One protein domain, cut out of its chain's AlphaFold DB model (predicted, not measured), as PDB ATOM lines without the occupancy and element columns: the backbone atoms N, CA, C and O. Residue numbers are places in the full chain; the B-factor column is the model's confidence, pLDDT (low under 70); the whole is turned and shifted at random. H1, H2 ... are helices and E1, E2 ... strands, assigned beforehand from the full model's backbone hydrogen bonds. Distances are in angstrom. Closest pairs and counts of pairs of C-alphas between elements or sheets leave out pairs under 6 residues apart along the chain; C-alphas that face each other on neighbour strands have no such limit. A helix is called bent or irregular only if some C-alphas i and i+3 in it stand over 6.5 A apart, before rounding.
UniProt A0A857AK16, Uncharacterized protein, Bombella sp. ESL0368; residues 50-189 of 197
ATOM      1  N   ALA A  50      36.612  43.705  34.718       51.66
ATOM      2  CA  ALA A  50      37.411  43.592  33.496       51.66
ATOM      3  C   ALA A  50      38.940  43.721  33.711       51.66
ATOM      4  O   ALA A  50      39.686  42.996  33.040       51.66
ATOM      5  N   PRO A  51      39.449  44.572  34.632       57.62
ATOM      6  CA  PRO A  51      40.888  44.687  34.866       57.62
ATOM      7  C   PRO A  51      41.499  43.419  35.472       57.62
ATOM      8  O   PRO A  51      42.576  43.012  35.041       57.62
ATOM      9  N   SER A  52      40.818  42.777  36.430       62.56
ATOM     10  CA  SER A  52      41.322  41.562  37.085       62.56
ATOM     11  C   SER A  52      41.304  40.359  36.143       62.56
ATOM     12  O   SER A  52      42.283  39.627  36.080       62.56
ATOM     13  N   LEU A  53      40.251  40.205  35.334       66.31
ATOM     14  CA  LEU A  53      40.166  39.131  34.332       66.31
ATOM     15  C   LEU A  53      41.241  39.273  33.246       66.31
ATOM     16  O   LEU A  53      41.848  38.292  32.827       66.31
ATOM     17  N   SER A  54      41.537  40.507  32.830       75.38
ATOM     18  CA  SER A  54      42.633  40.760  31.887       75.38
ATOM     19  C   SER A  54      43.997  40.402  32.487       75.38
ATOM     20  O   SER A  54      44.866  39.909  31.776       75.38
ATOM     21  N   GLN A  55      44.202  40.631  33.788       78.19
ATOM     22  CA  GLN A  55      45.436  40.243  34.477       78.19
ATOM     23  C   GLN A  55      45.582  38.721  34.583       78.19
ATOM     24  O   GLN A  55      46.674  38.216  34.320       78.19
ATOM     25  N   ASP A  56      44.499  38.002  34.884       84.06
ATOM     26  CA  ASP A  56      44.499  36.535  34.937       84.06
ATOM     27  C   ASP A  56      44.854  35.929  33.572       84.06
ATOM     28  O   ASP A  56      45.774  35.114  33.478       84.06
ATOM     29  N   LEU A  57      44.224  36.399  32.488       88.69
ATOM     30  CA  LEU A  57      44.540  35.945  31.126       88.69
ATOM     31  C   LEU A  57      46.010  36.178  30.765       88.69
ATOM     32  O   LEU A  57      46.668  35.306  30.196       88.69
ATOM     33  N   MET A  58      46.555  37.337  31.137       91.62
ATOM     34  CA  MET A  58      47.967  37.646  30.914       91.62
ATOM     35  C   MET A  58      48.908  36.780  31.760       91.62
ATOM     36  O   MET A  58      50.028  36.507  31.324       91.62
ATOM     37  N   GLY A  59      48.470  36.321  32.937       87.75
ATOM     38  CA  GLY A  59      49.203  35.371  33.776       87.75
ATOM     39  C   GLY A  59      49.350  33.982  33.144       87.75
ATOM     40  O   GLY A  59      50.335  33.292  33.408       87.75
ATOM     41  N   HIS A  60      48.421  33.603  32.262       89.75
ATOM     42  CA  HIS A  60      48.412  32.325  31.540       89.75
ATOM     43  C   HIS A  60      48.883  32.424  30.081       89.75
ATOM     44  O   HIS A  60      48.851  31.428  29.355       89.75
ATOM     45  N   LEU A  61      49.356  33.600  29.654       94.50
ATOM     46  CA  LEU A  61      49.782  33.848  28.281       94.50
ATOM     47  C   LEU A  61      50.982  32.974  27.884       94.50
ATOM     48  O   LEU A  61      52.062  33.052  28.479       94.50
ATOM     49  N   ARG A  62      50.817  32.192  26.817       97.06
ATOM     50  CA  ARG A  62      51.883  31.374  26.224       97.06
ATOM     51  C   ARG A  62      52.513  32.093  25.037       97.06
ATOM     52  O   ARG A  62      51.808  32.630  24.195       97.06
ATOM     53  N   PHE A  63      53.838  32.062  24.941       96.69
ATOM     54  CA  PHE A  63      54.572  32.597  23.792       96.69
ATOM     55  C   PHE A  63      55.040  31.437  22.915       96.69
ATOM     56  O   PHE A  63      55.793  30.585  23.392       96.69
ATOM     57  N   LEU A  64      54.610  31.420  21.657       96.31
ATOM     58  CA  LEU A  64      54.950  30.417  20.653       96.31
ATOM     59  C   LEU A  64      55.847  31.072  19.600       96.31
ATOM     60  O   LEU A  64      55.488  32.087  19.011       96.31
ATOM     61  N   ASP A  65      57.064  30.554  19.443       95.38
ATOM     62  CA  ASP A  65      58.061  31.037  18.471       95.38
ATOM     63  C   ASP A  65      58.419  32.537  18.557       95.38
ATOM     64  O   ASP A  65      59.091  33.089  17.685       95.38
ATOM     65  N   VAL A  66      58.041  33.208  19.652       95.94
ATOM     66  CA  VAL A  66      58.370  34.613  19.905       95.94
ATOM     67  C   VAL A  66      59.824  34.731  20.375       95.94
ATOM     68  O   VAL A  66      60.155  34.193  21.442       95.94
ATOM     69  N   PRO A  67      60.692  35.480  19.665       95.12
ATOM     70  CA  PRO A  67      62.060  35.721  20.110       95.12
ATOM     71  C   PRO A  67      62.092  36.335  21.512       95.12
ATOM     72  O   PRO A  67      61.309  37.239  21.813       95.12
ATOM     73  N   ASP A  68      63.030  35.906  22.362       95.81
ATOM     74  CA  ASP A  68      63.134  36.401  23.744       95.81
ATOM     75  C   ASP A  68      63.234  37.930  23.822       95.81
ATOM     76  O   ASP A  68      62.610  38.553  24.680       95.81
ATOM     77  N   SER A  69      63.939  38.546  22.868       94.62
ATOM     78  CA  SER A  69      64.074  40.003  22.746       94.62
ATOM     79  C   SER A  69      62.758  40.730  22.441       94.62
ATOM     80  O   SER A  69      62.665  41.930  22.688       94.62
ATOM     81  N   LYS A  70      61.743  40.027  21.923       94.00
ATOM     82  CA  LYS A  70      60.425  40.578  21.582       94.00
ATOM     83  C   LYS A  70      59.337  40.229  22.602       94.00
ATOM     84  O   LYS A  70      58.294  40.874  22.597       94.00
ATOM     85  N   LYS A  71      59.545  39.274  23.515       95.00
ATOM     86  CA  LYS A  71      58.487  38.808  24.439       95.00
ATOM     87  C   LYS A  71      57.811  39.926  25.233       95.00
ATOM     88  O   LYS A  71      56.598  39.895  25.399       95.00
ATOM     89  N   GLU A  72      58.564  40.915  25.709       94.81
ATOM     90  CA  GLU A  72      57.981  42.035  26.461       94.81
ATOM     91  C   GLU A  72      57.127  42.955  25.582       94.81
ATOM     92  O   GLU A  72      56.013  43.302  25.963       94.81
ATOM     93  N   ILE A  73      57.591  43.294  24.376       95.06
ATOM     94  CA  ILE A  73      56.813  44.150  23.474       95.06
ATOM     95  C   ILE A  73      55.559  43.429  22.960       95.06
ATOM     96  O   ILE A  73      54.485  44.021  22.873       95.06
ATOM     97  N   VAL A  74      55.668  42.119  22.720       95.31
ATOM     98  CA  VAL A  74      54.541  41.242  22.383       95.31
ATOM     99  C   VAL A  74      53.542  41.157  23.539       95.31
ATOM    100  O   VAL A  74      52.337  41.246  23.318       95.31
ATOM    101  N   ARG A  75      54.016  41.051  24.788       95.38
ATOM    102  CA  ARG A  75      53.157  41.079  25.980       95.38
ATOM    103  C   ARG A  75      52.350  42.374  26.053       95.38
ATOM    104  O   ARG A  75      51.153  42.330  26.312       95.38
ATOM    105  N   GLN A  76      52.982  43.518  25.794       94.62
ATOM    106  CA  GLN A  76      52.307  44.821  25.772       94.62
ATOM    107  C   GLN A  76      51.275  44.920  24.639       94.62
ATOM    108  O   GLN A  76      50.181  45.455  24.843       94.62
ATOM    109  N   ALA A  77      51.581  44.357  23.467       95.62
ATOM    110  CA  ALA A  77      50.621  44.247  22.373       95.62
ATOM    111  C   ALA A  77      49.413  43.374  22.767       95.62
ATOM    112  O   ALA A  77      48.278  43.804  22.578       95.62
ATOM    113  N   ALA A  78      49.629  42.221  23.408       95.62
ATOM    114  CA  ALA A  78      48.553  41.354  23.902       95.62
ATOM    115  C   ALA A  78      47.661  42.056  24.946       95.62
ATOM    116  O   ALA A  78      46.436  41.989  24.858       95.62
ATOM    117  N   VAL A  79      48.245  42.820  25.879       94.81
ATOM    118  CA  VAL A  79      47.473  43.666  26.814       94.81
ATOM    119  C   VAL A  79      46.606  44.678  26.058       94.81
ATOM    120  O   VAL A  79      45.453  44.916  26.423       94.81
ATOM    121  N   SER A  80      47.148  45.272  24.995       94.50
ATOM    122  CA  SER A  80      46.418  46.227  24.157       94.50
ATOM    123  C   SER A  80      45.271  45.558  23.397       94.50
ATOM    124  O   SER A  80      44.204  46.157  23.277       94.50
ATOM    125  N   VAL A  81      45.440  44.302  22.967       95.44
ATOM    126  CA  VAL A  81      44.361  43.491  22.384       95.44
ATOM    127  C   VAL A  81      43.251  43.231  23.392       95.44
ATOM    128  O   VAL A  81      42.098  43.509  23.079       95.44
ATOM    129  N   LEU A  82      43.564  42.785  24.611       94.31
ATOM    130  CA  LEU A  82      42.538  42.541  25.637       94.31
ATOM    131  C   LEU A  82      41.735  43.809  25.972       94.31
ATOM    132  O   LEU A  82      40.533  43.741  26.222       94.31
ATOM    133  N   ARG A  83      42.379  44.983  25.918       93.38
ATOM    134  CA  ARG A  83      41.702  46.277  26.077       93.38
ATOM    135  C   ARG A  83      40.833  46.636  24.868       93.38
ATOM    136  O   ARG A  83      39.723  47.133  25.050       93.38
ATOM    137  N   ALA A  84      41.335  46.424  23.652       94.81
ATOM    138  CA  ALA A  84      40.622  46.731  22.411       94.81
ATOM    139  C   ALA A  84      39.460  45.763  22.139       94.81
ATOM    140  O   ALA A  84      38.472  46.154  21.521       94.81
ATOM    141  N   CYS A  85      39.562  44.529  22.636       95.50
ATOM    142  CA  CYS A  85      38.597  43.460  22.433       95.50
ATOM    143  C   CYS A  85      37.987  42.997  23.766       95.50
ATOM    144  O   CYS A  85      38.271  41.901  24.252       95.50
ATOM    145  N   PRO A  86      37.114  43.822  24.377       90.12
ATOM    146  CA  PRO A  86      36.680  43.642  25.762       90.12
ATOM    147  C   PRO A  86      35.839  42.382  25.988       90.12
ATOM    148  O   PRO A  86      35.727  41.915  27.122       90.12
ATOM    149  N   ARG A  87      35.245  41.806  24.934       94.31
ATOM    150  CA  ARG A  87      34.467  40.572  25.080       94.31
ATOM    151  C   ARG A  87      35.354  39.344  25.291       94.31
ATOM    152  O   ARG A  87      34.840  38.351  25.785       94.31
ATOM    153  N   ILE A  88      36.663  39.405  25.008       94.38
ATOM    154  CA  ILE A  88      37.583  38.310  25.368       94.38
ATOM    155  C   ILE A  88      37.521  38.087  26.878       94.38
ATOM    156  O   ILE A  88      37.133  37.015  27.320       94.38
ATOM    157  N   ALA A  89      37.792  39.126  27.673       91.19
ATOM    158  CA  ALA A  89      37.742  39.031  29.132       91.19
ATOM    159  C   ALA A  89      36.334  38.709  29.664       91.19
ATOM    160  O   ALA A  89      36.201  38.085  30.710       91.19
ATOM    161  N   GLN A  90      35.279  39.114  28.947       89.62
ATOM    162  CA  GLN A  90      33.898  38.794  29.319       89.62
ATOM    163  C   GLN A  90      33.585  37.293  29.216       89.62
ATOM    164  O   GLN A  90      32.778  36.797  29.999       89.62
ATOM    165  N   TYR A  91      34.165  36.598  28.234       92.12
ATOM    166  CA  TYR A  91      33.813  35.212  27.912       92.12
ATOM    167  C   TYR A  91      34.926  34.204  28.211       92.12
ATOM    168  O   TYR A  91      34.653  33.012  28.247       92.12
ATOM    169  N   ALA A  92      36.153  34.647  28.456       92.88
ATOM    170  CA  ALA A  92      37.254  33.791  28.874       92.88
ATOM    171  C   ALA A  92      37.275  33.653  30.408       92.88
ATOM    172  O   ALA A  92      38.116  34.237  31.093       92.88
ATOM    173  N   THR A  93      36.274  32.959  30.956       89.88
ATOM    174  CA  THR A  93      36.022  32.855  32.406       89.88
ATOM    175  C   THR A  93      36.224  31.452  32.979       89.88
ATOM    176  O   THR A  93      35.968  31.232  34.161       89.88
ATOM    177  N   HIS A  94      36.656  30.488  32.167       89.88
ATOM    178  CA  HIS A  94      36.745  29.067  32.514       89.88
ATOM    179  C   HIS A  94      38.186  28.534  32.535       89.88
ATOM    180  O   HIS A  94      38.405  27.323  32.513       89.88
ATOM    181  N   GLY A  95      39.172  29.429  32.636       87.88
ATOM    182  CA  GLY A  95      40.593  29.074  32.695       87.88
ATOM    183  C   GLY A  95      41.245  28.947  31.321       87.88
ATOM    184  O   GLY A  95      42.245  28.244  31.175       87.88
ATOM    185  N   GLU A  96      40.678  29.607  30.312       92.31
ATOM    186  CA  GLU A  96      41.263  29.722  28.985       92.31
ATOM    187  C   GLU A  96      42.682  30.308  29.059       92.31
ATOM    188  O   GLU A  96      42.960  31.252  29.801       92.31
ATOM    189  N   ALA A  97      43.594  29.742  28.265       92.94
ATOM    190  CA  ALA A  97      45.004  30.114  28.257       92.94
ATOM    191  C   ALA A  97      45.391  30.675  26.881       92.94
ATOM    192  O   ALA A  97      45.719  29.884  25.979       92.94
ATOM    193  N   PRO A  98      45.371  32.010  26.706       96.25
ATOM    194  CA  PRO A  98      45.705  32.612  25.428       96.25
ATOM    195  C   PRO A  98      47.141  32.274  25.033       96.25
ATOM    196  O   PRO A  98      48.028  32.068  25.874       96.25
ATOM    197  N   SER A  99      47.385  32.230  23.734       97.69
ATOM    198  CA  SER A  99      48.721  32.088  23.182       97.69
ATOM    199  C   SER A  99      49.012  33.184  22.179       97.69
ATOM    200  O   SER A  99      48.110  33.816  21.638       97.69
ATOM    201  N   VAL A 100      50.297  33.457  22.002       97.31
ATOM    202  CA  VAL A 100      50.770  34.428  21.039       97.31
ATOM    203  C   VAL A 100      51.856  33.806  20.186       97.31
ATOM    204  O   VAL A 100      52.913  33.447  20.712       97.31
ATOM    205  N   SER A 101      51.585  33.709  18.890       97.38
ATOM    206  CA  SER A 101      52.477  33.148  17.875       97.38
ATOM    207  C   SER A 101      53.157  34.266  17.091       97.38
ATOM    208  O   SER A 101      52.555  35.315  16.865       97.38
ATOM    209  N   TYR A 102      54.414  34.076  16.687       95.75
ATOM    210  CA  TYR A 102      55.176  35.070  15.923       95.75
ATOM    211  C   TYR A 102      55.405  34.621  14.474       95.75
ATOM    212  O   TYR A 102      55.981  33.565  14.222       95.75
ATOM    213  N   TYR A 103      55.008  35.469  13.527       94.75
ATOM    214  CA  TYR A 103      55.049  35.232  12.086       94.75
ATOM    215  C   TYR A 103      55.935  36.282  11.406       94.75
ATOM    216  O   TYR A 103      55.440  37.333  11.011       94.75
ATOM    217  N   PRO A 104      57.246  36.042  11.240       90.31
ATOM    218  CA  PRO A 104      58.163  37.049  10.693       90.31
ATOM    219  C   PRO A 104      57.844  37.482   9.255       90.31
ATOM    220  O   PRO A 104      58.245  38.566   8.857       90.31
ATOM    221  N   GLU A 105      57.136  36.648   8.490       91.00
ATOM    222  CA  GLU A 105      56.783  36.901   7.085       91.00
ATOM    223  C   GLU A 105      55.343  37.416   6.909       91.00
ATOM    224  O   GLU A 105      54.862  37.557   5.784       91.00
ATOM    225  N   GLY A 106      54.639  37.668   8.015       90.19
ATOM    226  CA  GLY A 106      53.223  38.019   8.018       90.19
ATOM    227  C   GLY A 106      52.304  36.825   8.298       90.19
ATOM    228  O   GLY A 106      52.636  35.668   8.031       90.19
ATOM    229  N   TRP A 107      51.128  37.118   8.842       91.88
ATOM    230  CA  TRP A 107      50.092  36.160   9.221       91.88
ATOM    231  C   TRP A 107      48.921  36.232   8.238       91.88
ATOM    232  O   TRP A 107      48.415  37.317   7.957       91.88
ATOM    233  N   GLU A 108      48.520  35.088   7.678       88.31
ATOM    234  CA  GLU A 108      47.358  34.944   6.778       88.31
ATOM    235  C   GLU A 108      47.281  35.962   5.620       88.31
ATOM    236  O   GLU A 108      46.217  36.438   5.228       88.31
ATOM    237  N   GLY A 109      48.436  36.315   5.042       86.69
ATOM    238  CA  GLY A 109      48.510  37.297   3.952       86.69
ATOM    239  C   GLY A 109      48.301  38.749   4.399       86.69
ATOM    240  O   GLY A 109      48.103  39.628   3.556       86.69
ATOM    241  N   THR A 110      48.358  39.013   5.705       90.75
ATOM    242  CA  THR A 110      48.324  40.347   6.309       90.75
ATOM    243  C   THR A 110      49.726  40.795   6.757       90.75
ATOM    244  O   THR A 110      50.602  39.958   6.977       90.75
ATOM    245  N   PRO A 111      49.950  42.106   6.965       90.38
ATOM    246  CA  PRO A 111      51.165  42.637   7.600       90.38
ATOM    247  C   PRO A 111      51.282  42.365   9.116       90.38
ATOM    248  O   PRO A 111      52.043  43.040   9.805       90.38
ATOM    249  N   ALA A 112      50.460  41.486   9.694       91.81
ATOM    250  CA  ALA A 112      50.573  41.135  11.105       91.81
ATOM    251  C   ALA A 112      51.731  40.159  11.321       91.81
ATOM    252  O   ALA A 112      51.760  39.104  10.701       91.81
ATOM    253  N   HIS A 113      52.642  40.473  12.239       93.88
ATOM    254  CA  HIS A 113      53.751  39.576  12.589       93.88
ATOM    255  C   HIS A 113      53.498  38.780  13.866       93.88
ATOM    256  O   HIS A 113      54.366  38.049  14.343       93.88
ATOM    257  N   ILE A 114      52.325  38.951  14.461       96.25
ATOM    258  CA  ILE A 114      51.919  38.280  15.683       96.25
ATOM    259  C   ILE A 114      50.476  37.822  15.509       96.25
ATOM    260  O   ILE A 114      49.673  38.548  14.940       96.25
ATOM    261  N   GLU A 115      50.137  36.661  16.040       97.44
ATOM    262  CA  GLU A 115      48.758  36.207  16.207       97.44
ATOM    263  C   GLU A 115      48.475  36.080  17.698       97.44
ATOM    264  O   GLU A 115      49.241  35.430  18.406       97.44
ATOM    265  N   PHE A 116      47.409  36.711  18.181       97.88
ATOM    266  CA  PHE A 116      46.840  36.418  19.491       97.88
ATOM    267  C   PHE A 116      45.710  35.416  19.310       97.88
ATOM    268  O   PHE A 116      44.769  35.673  18.565       97.88
ATOM    269  N   ASP A 117      45.806  34.311  20.027       97.44
ATOM    270  CA  ASP A 117      44.949  33.149  19.872       97.44
ATOM    271  C   ASP A 117      44.339  32.778  21.226       97.44
ATOM    272  O   ASP A 117      45.041  32.713  22.246       97.44
ATOM    273  N   ILE A 118      43.027  32.555  21.245       96.44
ATOM    274  CA  ILE A 118      42.330  31.995  22.396       96.44
ATOM    275  C   ILE A 118      41.159  31.111  21.956       96.44
ATOM    276  O   ILE A 118      40.273  31.534  21.211       96.44
ATOM    277  N   ASP A 119      41.114  29.901  22.506       95.56
ATOM    278  CA  ASP A 119      39.958  29.014  22.423       95.56
ATOM    279  C   ASP A 119      39.008  29.298  23.588       95.56
ATOM    280  O   ASP A 119      39.353  29.075  24.751       95.56
ATOM    281  N   LEU A 120      37.804  29.786  23.287       94.50
ATOM    282  CA  LEU A 120      36.782  30.038  24.302       94.50
ATOM    283  C   LEU A 120      36.084  28.730  24.674       94.50
ATOM    284  O   LEU A 120      35.642  27.982  23.794       94.50
ATOM    285  N   ALA A 121      35.941  28.462  25.973       92.88
ATOM    286  CA  ALA A 121      35.314  27.234  26.445       92.88
ATOM    287  C   ALA A 121      33.869  27.099  25.930       92.88
ATOM    288  O   ALA A 121      33.152  28.091  25.785       92.88
ATOM    289  N   GLU A 122      33.416  25.867  25.694       91.75
ATOM    290  CA  GLU A 122      32.068  25.581  25.175       91.75
ATOM    291  C   GLU A 122      30.967  26.242  26.025       91.75
ATOM    292  O   GLU A 122      30.055  26.872  25.487       91.75
ATOM    293  N   ASP A 123      31.111  26.206  27.351       91.19
ATOM    294  CA  ASP A 123      30.187  26.850  28.291       91.19
ATOM    295  C   ASP A 123      30.090  28.370  28.080       91.19
ATOM    296  O   ASP A 123      29.009  28.956  28.185       91.19
ATOM    297  N   SER A 124      31.194  29.024  27.712       89.62
ATOM    298  CA  SER A 124      31.208  30.449  27.374       89.62
ATOM    299  C   SER A 124      30.439  30.699  26.080       89.62
ATOM    300  O   SER A 124      29.635  31.635  25.994       89.62
ATOM    301  N   GLN A 125      30.601  29.814  25.094       90.44
ATOM    302  CA  GLN A 125      29.915  29.898  23.805       90.44
ATOM    303  C   GLN A 125      28.389  29.784  23.948       90.44
ATOM    304  O   GLN A 125      27.646  30.418  23.195       90.44
ATOM    305  N   LEU A 126      27.879  29.078  24.967       90.25
ATOM    306  CA  LEU A 126      26.436  28.997  25.255       90.25
ATOM    307  C   LEU A 126      25.791  30.363  25.528       90.25
ATOM    308  O   LEU A 126      24.585  30.533  25.320       90.25
ATOM    309  N   SER A 127      26.577  31.356  25.935       90.56
ATOM    310  CA  SER A 127      26.106  32.719  26.195       90.56
ATOM    311  C   SER A 127      26.218  33.662  24.988       90.56
ATOM    312  O   SER A 127      25.744  34.799  25.041       90.56
ATOM    313  N   PHE A 128      26.787  33.200  23.870       93.56
ATOM    314  CA  PHE A 128      26.936  34.015  22.668       93.56
ATOM    315  C   PHE A 128      25.586  34.294  21.977       93.56
ATOM    316  O   PHE A 128      24.618  33.532  22.123       93.56
ATOM    317  N   PRO A 129      25.503  35.360  21.157       93.25
ATOM    318  CA  PRO A 129      24.420  35.527  20.196       93.25
ATOM    319  C   PRO A 129      24.289  34.300  19.287       93.25
ATOM    320  O   PRO A 129      25.288  33.670  18.941       93.25
ATOM    321  N   GLN A 130      23.065  33.981  18.858       92.88
ATOM    322  CA  GLN A 130      22.771  32.744  18.128       92.88
ATOM    323  C   GLN A 130      23.668  32.523  16.904       92.88
ATOM    324  O   GLN A 130      24.121  31.407  16.678       92.88
ATOM    325  N   GLY A 131      23.953  33.563  16.121       92.19
ATOM    326  CA  GLY A 131      24.810  33.422  14.944       92.19
ATOM    327  C   GLY A 131      26.313  33.366  15.232       92.19
ATOM    328  O   GLY A 131      27.072  32.978  14.350       92.19
ATOM    329  N   MET A 132      26.749  33.714  16.448       93.31
ATOM    330  CA  MET A 132      28.135  33.520  16.903       93.31
ATOM    331  C   MET A 132      28.365  32.110  17.468       93.31
ATOM    332  O   MET A 132      29.503  31.679  17.569       93.31
ATOM    333  N   LYS A 133      27.289  31.368  17.769       91.25
ATOM    334  CA  LYS A 133      27.321  29.936  18.129       91.25
ATOM    335  C   LYS A 133      27.426  29.005  16.923       91.25
ATOM    336  O   LYS A 133      27.326  27.790  17.066       91.25
ATOM    337  N   ASP A 134      27.509  29.563  15.720       87.75
ATOM    338  CA  ASP A 134      27.619  28.763  14.512       87.75
ATOM    339  C   ASP A 134      28.920  27.944  14.552       87.75
ATOM    340  O   ASP A 134      29.989  28.541  14.708       87.75
ATOM    341  N   PRO A 135      28.868  26.610  14.380       86.00
ATOM    342  CA  PRO A 135      30.061  25.769  14.419       86.00
ATOM    343  C   PRO A 135      31.158  26.188  13.437       86.00
ATOM    344  O   PRO A 135      32.320  25.864  13.658       86.00
ATOM    345  N   GLN A 136      30.816  26.921  12.371       87.56
ATOM    346  CA  GLN A 136      31.800  27.427  11.411       87.56
ATOM    347  C   GLN A 136      32.801  28.436  12.012       87.56
ATOM    348  O   GLN A 136      33.802  28.723  11.367       87.56
ATOM    349  N   TRP A 137      32.542  28.971  13.214       86.12
ATOM    350  CA  TRP A 137      33.454  29.873  13.934       86.12
ATOM    351  C   TRP A 137      34.241  29.190  15.064       86.12
ATOM    352  O   TRP A 137      35.054  29.845  15.704       86.12
ATOM    353  N   SER A 138      33.950  27.913  15.359       79.06
ATOM    354  CA  SER A 138      34.639  27.029  16.323       79.06
ATOM    355  C   SER A 138      34.893  27.543  17.753       79.06
ATOM    356  O   SER A 138      35.555  26.856  18.524       79.06
ATOM    357  N   GLY A 139      34.380  28.719  18.136       88.75
ATOM    358  CA  GLY A 139      34.715  29.379  19.407       88.75
ATOM    359  C   GLY A 139      36.180  29.808  19.525       88.75
ATOM    360  O   GLY A 139      36.605  30.250  20.590       88.75
ATOM    361  N   HIS A 140      36.924  29.680  18.431       94.12
ATOM    362  CA  HIS A 140      38.329  30.018  18.319       94.12
ATOM    363  C   HIS A 140      38.455  31.470  17.870       94.12
ATOM    364  O   HIS A 140      37.768  31.897  16.940       94.12
ATOM    365  N   VAL A 141      39.310  32.237  18.535       95.81
ATOM    366  CA  VAL A 141      39.552  33.642  18.212       95.81
ATOM    367  C   VAL A 141      41.027  33.812  17.875       95.81
ATOM    368  O   VAL A 141      41.853  33.861  18.783       95.81
ATOM    369  N   GLY A 142      41.325  33.943  16.582       96.31
ATOM    370  CA  GLY A 142      42.646  34.291  16.058       96.31
ATOM    371  C   GLY A 142      42.678  35.749  15.600       96.31
ATOM    372  O   GLY A 142      41.876  36.171  14.769       96.31
ATOM    373  N   LEU A 143      43.571  36.548  16.177       97.75
ATOM    374  CA  LEU A 143      43.698  37.979  15.906       97.75
ATOM    375  C   LEU A 143      45.112  38.295  15.431       97.75
ATOM    376  O   LEU A 143      46.060  38.267  16.219       97.75
ATOM    377  N   GLY A 144      45.249  38.684  14.168       97.38
ATOM    378  CA  GLY A 144      46.513  39.178  13.635       97.38
ATOM    379  C   GLY A 144      46.842  40.542  14.222       97.38
ATOM    380  O   GLY A 144      46.045  41.466  14.137       97.38
ATOM    381  N   ILE A 145      48.022  40.717  14.792       97.50
ATOM    382  CA  ILE A 145      48.490  41.973  15.361       97.50
ATOM    383  C   ILE A 145      49.664  42.494  14.535       97.50
ATOM    384  O   ILE A 145      50.685  41.822  14.377       97.50
ATOM    385  N   SER A 146      49.540  43.726  14.047       95.50
ATOM    386  CA  SER A 146      50.653  44.449  13.431       95.50
ATOM    387  C   SER A 146      51.101  45.583  14.338       95.50
ATOM    388  O   SER A 146      50.275  46.320  14.880       95.50
ATOM    389  N   GLY A 147      52.416  45.695  14.498       91.44
ATOM    390  CA  GLY A 147      53.098  46.806  15.148       91.44
ATOM    391  C   GLY A 147      53.831  47.675  14.132       91.44
ATOM    392  O   GLY A 147      54.661  48.479  14.533       91.44
ATOM    393  N   ASP A 148      53.577  47.515  12.829       86.19
ATOM    394  CA  ASP A 148      54.229  48.292  11.772       86.19
ATOM    395  C   ASP A 148      53.715  49.746  11.729       86.19
ATOM    396  O   ASP A 148      53.164  50.277  12.694       86.19
ATOM    397  N   GLY A 149      53.894  50.450  10.604       82.44
ATOM    398  CA  GLY A 149      53.485  51.853  10.448       82.44
ATOM    399  C   GLY A 149      52.002  52.139  10.737       82.44
ATOM    400  O   GLY A 149      51.651  53.290  10.992       82.44
ATOM    401  N   HIS A 150      51.147  51.111  10.746       88.69
ATOM    402  CA  HIS A 150      49.741  51.195  11.133       88.69
ATOM    403  C   HIS A 150      49.424  50.104  12.161       88.69
ATOM    404  O   HIS A 150      49.004  49.013  11.773       88.69
ATOM    405  N   PRO A 151      49.620  50.369  13.461       95.06
ATOM    406  CA  PRO A 151      49.397  49.350  14.462       95.06
ATOM    407  C   PRO A 151      47.908  49.070  14.652       95.06
ATOM    408  O   PRO A 151      47.062  49.977  14.668       95.06
ATOM    409  N   GLY A 152      47.579  47.794  14.792       96.88
ATOM    410  CA  GLY A 152      46.197  47.365  14.908       96.88
ATOM    411  C   GLY A 152      46.014  45.864  14.800       96.88
ATOM    412  O   GLY A 152      46.975  45.094  14.831       96.88
ATOM    413  N   ILE A 153      44.745  45.486  14.691       97.69
ATOM    414  CA  ILE A 153      44.274  44.107  14.739       97.69
ATOM    415  C   ILE A 153      43.592  43.760  13.415       97.69
ATOM    416  O   ILE A 153      42.712  44.492  12.961       97.69
ATOM    417  N   TYR A 154      43.984  42.644  12.820       97.06
ATOM    418  CA  TYR A 154      43.388  42.024  11.649       97.06
ATOM    419  C   TYR A 154      42.470  40.883  12.086       97.06
ATOM    420  O   TYR A 154      42.811  40.105  12.975       97.06
ATOM    421  N   MET A 155      41.293  40.817  11.471       96.44
ATOM    422  CA  MET A 155      40.240  39.848  11.770       96.44
ATOM    423  C   MET A 155      39.681  39.294  10.463       96.44
ATOM    424  O   MET A 155      39.402  40.056   9.535       96.44
ATOM    425  N   HIS A 156      39.484  37.991  10.399       92.56
ATOM    426  CA  HIS A 156      38.995  37.238   9.254       92.56
ATOM    427  C   HIS A 156      37.546  36.771   9.452       92.56
ATOM    428  O   HIS A 156      36.821  36.590   8.468       92.56
ATOM    429  N   SER A 157      37.076  36.646  10.701       93.38
ATOM    430  CA  SER A 157      35.740  36.119  11.001       93.38
ATOM    431  C   SER A 157      34.799  37.111  11.707       93.38
ATOM    432  O   SER A 157      35.221  38.063  12.374       93.38
ATOM    433  N   PRO A 158      33.473  36.881  11.624       94.06
ATOM    434  CA  PRO A 158      32.499  37.599  12.438       94.06
ATOM    435  C   PRO A 158      32.726  37.461  13.935       94.06
ATOM    436  O   PRO A 158      32.465  38.415  14.666       94.06
ATOM    437  N   LEU A 159      33.166  36.285  14.395       94.81
ATOM    438  CA  LEU A 159      33.359  36.028  15.816       94.81
ATOM    439  C   LEU A 159      34.430  36.960  16.380       94.81
ATOM    440  O   LEU A 159      34.176  37.628  17.377       94.81
ATOM    441  N   GLU A 160      35.567  37.084  15.698       95.69
ATOM    442  CA  GLU A 160      36.650  37.999  16.069       95.69
ATOM    443  C   GLU A 160      36.187  39.461  16.072       95.69
ATOM    444  O   GLU A 160      36.362  40.176  17.059       95.69
ATOM    445  N   MET A 161      35.500  39.896  15.008       95.88
ATOM    446  CA  MET A 161      34.951  41.252  14.923       95.88
ATOM    447  C   MET A 161      33.984  41.546  16.069       95.88
ATOM    448  O   MET A 161      34.046  42.604  16.701       95.88
ATOM    449  N   TRP A 162      33.080  40.608  16.353       95.25
ATOM    450  CA  TRP A 162      32.151  40.728  17.462       95.25
ATOM    451  C   TRP A 162      32.905  40.750  18.787       95.25
ATOM    452  O   TRP A 162      32.648  41.641  19.589       95.25
ATOM    453  N   ILE A 163      33.859  39.857  19.024       95.38
ATOM    454  CA  ILE A 163      34.664  39.851  20.247       95.38
ATOM    455  C   ILE A 163      35.381  41.201  20.453       95.38
ATOM    456  O   ILE A 163      35.420  41.731  21.569       95.38
ATOM    457  N   CYS A 164      35.822  41.830  19.363       95.75
ATOM    458  CA  CYS A 164      36.425  43.161  19.364       95.75
ATOM    459  C   CYS A 164      35.428  44.334  19.415       95.75
ATOM    460  O   CYS A 164      35.785  45.490  19.207       95.75
ATOM    461  N   GLY A 165      34.152  44.065  19.708       93.56
ATOM    462  CA  GLY A 165      33.125  45.091  19.894       93.56
ATOM    463  C   GLY A 165      32.600  45.714  18.597       93.56
ATOM    464  O   GLY A 165      31.772  46.629  18.651       93.56
ATOM    465  N   ILE A 166      33.010  45.207  17.433       94.19
ATOM    466  CA  ILE A 166      32.545  45.709  16.142       94.19
ATOM    467  C   ILE A 166      31.083  45.313  15.950       94.19
ATOM    468  O   ILE A 166      30.648  44.192  16.234       94.19
ATOM    469  N   ARG A 167      30.285  46.277  15.487       92.31
ATOM    470  CA  ARG A 167      28.861  46.063  15.240       92.31
ATOM    471  C   ARG A 167      28.678  45.164  14.025       92.31
ATOM    472  O   ARG A 167      28.994  45.547  12.903       92.31
ATOM    473  N   LEU A 168      28.100  43.996  14.265       92.25
ATOM    474  CA  LEU A 168      27.627  43.100  13.221       92.25
ATOM    475  C   LEU A 168      26.161  43.376  12.888       92.25
ATOM    476  O   LEU A 168      25.409  43.918  13.702       92.25
ATOM    477  N   SER A 169      25.740  42.974  11.689       93.06
ATOM    478  CA  SER A 169      24.332  43.069  11.300       93.06
ATOM    479  C   SER A 169      23.448  42.214  12.213       93.06
ATOM    480  O   SER A 169      23.841  41.132  12.652       93.06
ATOM    481  N   HIS A 170      22.216  42.671  12.454       93.00
ATOM    482  CA  HIS A 170      21.251  41.926  13.261       93.00
ATOM    483  C   HIS A 170      21.011  40.509  12.712       93.00
ATOM    484  O   HIS A 170      20.977  39.552  13.476       93.00
ATOM    485  N   GLY A 171      20.927  40.360  11.384       93.69
ATOM    486  CA  GLY A 171      20.754  39.056  10.741       93.69
ATOM    487  C   GLY A 171      21.910  38.086  10.998       93.69
ATOM    488  O   GLY A 171      21.665  36.900  11.185       93.69
ATOM    489  N   LEU A 172      23.150  38.581  11.063       91.56
ATOM    490  CA  LEU A 172      24.315  37.765  11.408       91.56
ATOM    491  C   LEU A 172      24.288  37.366  12.888       91.56
ATOM    492  O   LEU A 172      24.506  36.206  13.195       91.56
ATOM    493  N   LEU A 173      23.935  38.277  13.802       92.31
ATOM    494  CA  LEU A 173      23.848  37.972  15.240       92.31
ATOM    495  C   LEU A 173      22.705  37.007  15.597       92.31
ATOM    496  O   LEU A 173      22.850  36.209  16.521       92.31
ATOM    497  N   GLN A 174      21.591  37.052  14.862       93.81
ATOM    498  CA  GLN A 174      20.465  36.119  15.012       93.81
ATOM    499  C   GLN A 174      20.679  34.782  14.279       93.81
ATOM    500  O   GLN A 174      19.892  33.856  14.453       93.81
ATOM    501  N   GLY A 175      21.720  34.664  13.447       89.94
ATOM    502  CA  GLY A 175      21.990  33.464  12.646       89.94
ATOM    503  C   GLY A 175      21.153  33.337  11.365       89.94
ATOM    504  O   GLY A 175      21.207  32.307  10.697       89.94
ATOM    505  N   TYR A 176      20.402  34.373  10.977       92.88
ATOM    506  CA  TYR A 176      19.670  34.415   9.702       92.88
ATOM    507  C   TYR A 176      20.605  34.512   8.493       92.88
ATOM    508  O   TYR A 176      20.282  34.034   7.407       92.88
ATOM    509  N   VAL A 177      21.772  35.130   8.679       89.56
ATOM    510  CA  VAL A 177      22.837  35.202   7.677       89.56
ATOM    511  C   VAL A 177      24.014  34.393   8.191       89.56
ATOM    512  O   VAL A 177      24.576  34.724   9.226       89.56
ATOM    513  N   ARG A 178      24.388  33.345   7.457       84.12
ATOM    514  CA  ARG A 178      25.519  32.468   7.808       84.12
ATOM    515  C   ARG A 178      26.730  32.654   6.900       84.12
ATOM    516  O   ARG A 178      27.819  32.210   7.224       84.12
ATOM    517  N   LYS A 179      26.547  33.307   5.751       86.88
ATOM    518  CA  LYS A 179      27.643  33.578   4.820       86.88
ATOM    519  C   LYS A 179      28.405  34.808   5.282       86.88
ATOM    520  O   LYS A 179      27.802  35.863   5.477       86.88
ATOM    521  N   TRP A 180      29.717  34.671   5.370       86.62
ATOM    522  CA  TRP A 180      30.631  35.778   5.573       86.62
ATOM    523  C   TRP A 180      31.515  35.921   4.335       86.62
ATOM    524  O   TRP A 180      31.998  34.907   3.825       86.62
ATOM    525  N   PRO A 181      31.666  37.131   3.772       85.12
ATOM    526  CA  PRO A 181      32.630  37.332   2.709       85.12
ATOM    527  C   PRO A 181      34.034  37.159   3.285       85.12
ATOM    528  O   PRO A 181      34.348  37.764   4.302       85.12
ATOM    529  N   ASP A 182      34.867  36.381   2.602       80.44
ATOM    530  CA  ASP A 182      36.279  36.223   2.945       80.44
ATOM    531  C   ASP A 182      37.007  37.561   2.739       80.44
ATOM    532  O   ASP A 182      37.355  37.953   1.620       80.44
ATOM    533  N   ARG A 183      37.060  38.359   3.806       86.38
ATOM    534  CA  ARG A 183      37.627  39.703   3.826       86.38
ATOM    535  C   ARG A 183      38.254  39.940   5.178       86.38
ATOM    536  O   ARG A 183      37.590  39.810   6.204       86.38
ATOM    537  N   VAL A 184      39.482  40.426   5.132       91.88
ATOM    538  CA  VAL A 184      40.185  40.881   6.320       91.88
ATOM    539  C   VAL A 184      39.642  42.243   6.746       91.88
ATOM    540  O   VAL A 184      39.521  43.169   5.937       91.88
ATOM    541  N   HIS A 185      39.314  42.371   8.024       94.81
ATOM    542  CA  HIS A 185      38.946  43.619   8.668       94.81
ATOM    543  C   HIS A 185      40.093  44.122   9.540       94.81
ATOM    544  O   HIS A 185      40.678  43.349  10.287       94.81
ATOM    545  N   PHE A 186      40.385  45.422   9.475       96.00
ATOM    546  CA  PHE A 186      41.444  46.048  10.262       96.00
ATOM    547  C   PHE A 186      40.864  47.030  11.282       96.00
ATOM    548  O   PHE A 186      40.143  47.962  10.916       96.00
ATOM    549  N   LEU A 187      41.221  46.844  12.552       96.25
ATOM    550  CA  LEU A 187      40.914  47.742  13.659       96.25
ATOM    551  C   LEU A 187      42.199  48.458  14.108       96.25
ATOM    552  O   LEU A 187      43.076  47.811  14.680       96.25
ATOM    553  N   PRO A 188      42.324  49.780  13.903       96.06
ATOM    554  CA  PRO A 188      43.466  50.538  14.406       96.06
ATOM    555  C   PRO A 188      43.498  50.552  15.939       96.06
ATOM    556  O   PRO A 188      42.506  50.919  16.573       96.06
ATOM    557  N   VAL A 189      44.650  50.238  16.538       95.44
ATOM    558  CA  VAL A 189      44.840  50.252  17.999       95.44
ATOM    559  C   VAL A 189      46.115  51.017  18.332       95.44
ATOM    560  O   VAL A 189      47.222  50.518  18.173       95.44
TER     561      VAL A 189
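This is residues 50 to 189 of the 197 residues of an uncharacterized protein of Bombella sp. ESL0368 (UniProt A0A857AK16). A strongly twisted slab of six strands has the long helix H2 crossing slantwise over one face and the short H5 on that same face, two layers in all. H1 packs on H2 and H3, H3 packs on H5, and H6 lies far out toward one end of the longest axis, with the start of H2 toward the other. The printed part has 140 residues with six named helices and six named strands, in the order H1 E1 H2 H3 E2 E3 H4 E4 E5 H5 H6 E6; the mixed sheet runs E1 E2 E3 E4 E5 E6, and the class is mixed, helices and strands. It is compact, with a radius of gyration of the C-alphas of 14.6 A and spans of 46 by 31 by 21 A.

H1, residues 50 to 59, touches H2, residues 68 to 84, at Ser 54 and Leu 82, their closest C-alphas, 6.5 A apart; the tilt is shallow, 25 degrees, opposite ways, and H2 touches with residues 75 to 82 alone. H2 is irregular, with C-alphas 69 and 72 7.4 A apart. H1 touches H3, residues 86 to 91, about perpendicular at 75 degrees, the C-alphas of Leu 53 and Ala 89 being closest at 5.7 A. Edge strand E1, residues 62 to 64, is parallel to E2, residues 99 to 102, with N 64 and O 100 2.8 A apart; E1, H2, H3 and E2 form a strand-helix-strand unit, two parallel neighbour strands with helices between, its crossover left-handed. E2 and E3, residues 114 to 119, form an antiparallel hairpin, N 101 to O 115 being 2.9 A. H2 is on the sheet at a height of 8.3 A. H4, residues 122 to 125, is not on the sheet. E3 is antiparallel to E4, residues 140 to 146, with N 116 to O 143 at 2.8 A. E4 and E5, residues 152 to 155, form a hairpin, N 154 to O 144 at 2.7 A. H5, residues 158 to 163, is on the sheet and touches H3 at Arg 87 and Ile 163, their closest C-alphas, 4.9 A apart. H6, residues 170 to 173, is only just apart from H5, closest 8.3 A. Edge strand E6, residues 185 to 188, is antiparallel to E5, N 187 to O 153 at 2.8 A. In H1, H3 and H5 every O i to N i+4 pair is within hydrogen-bond range, in H2 11 of 13; H4 and H6 are too short for such a pair.

H1 begins at C-alpha 50, (37.411, 43.592, 33.496). H2 spans 24.8 A, E4 19.6 A, E3 16.6 A and H1 14.4 A. E6 ends at C-alpha 188, (43.466, 50.538, 14.406).

The C-alphas of Ser 69 and Tyr 176, the two farthest apart, are 46.6 A apart. The printed part has no cut; the links E2 to E3, H4 to E4 and H6 to E6 are long. Mean pLDDT of the printed part is 91.6, and residues 50 to 53 are under 70.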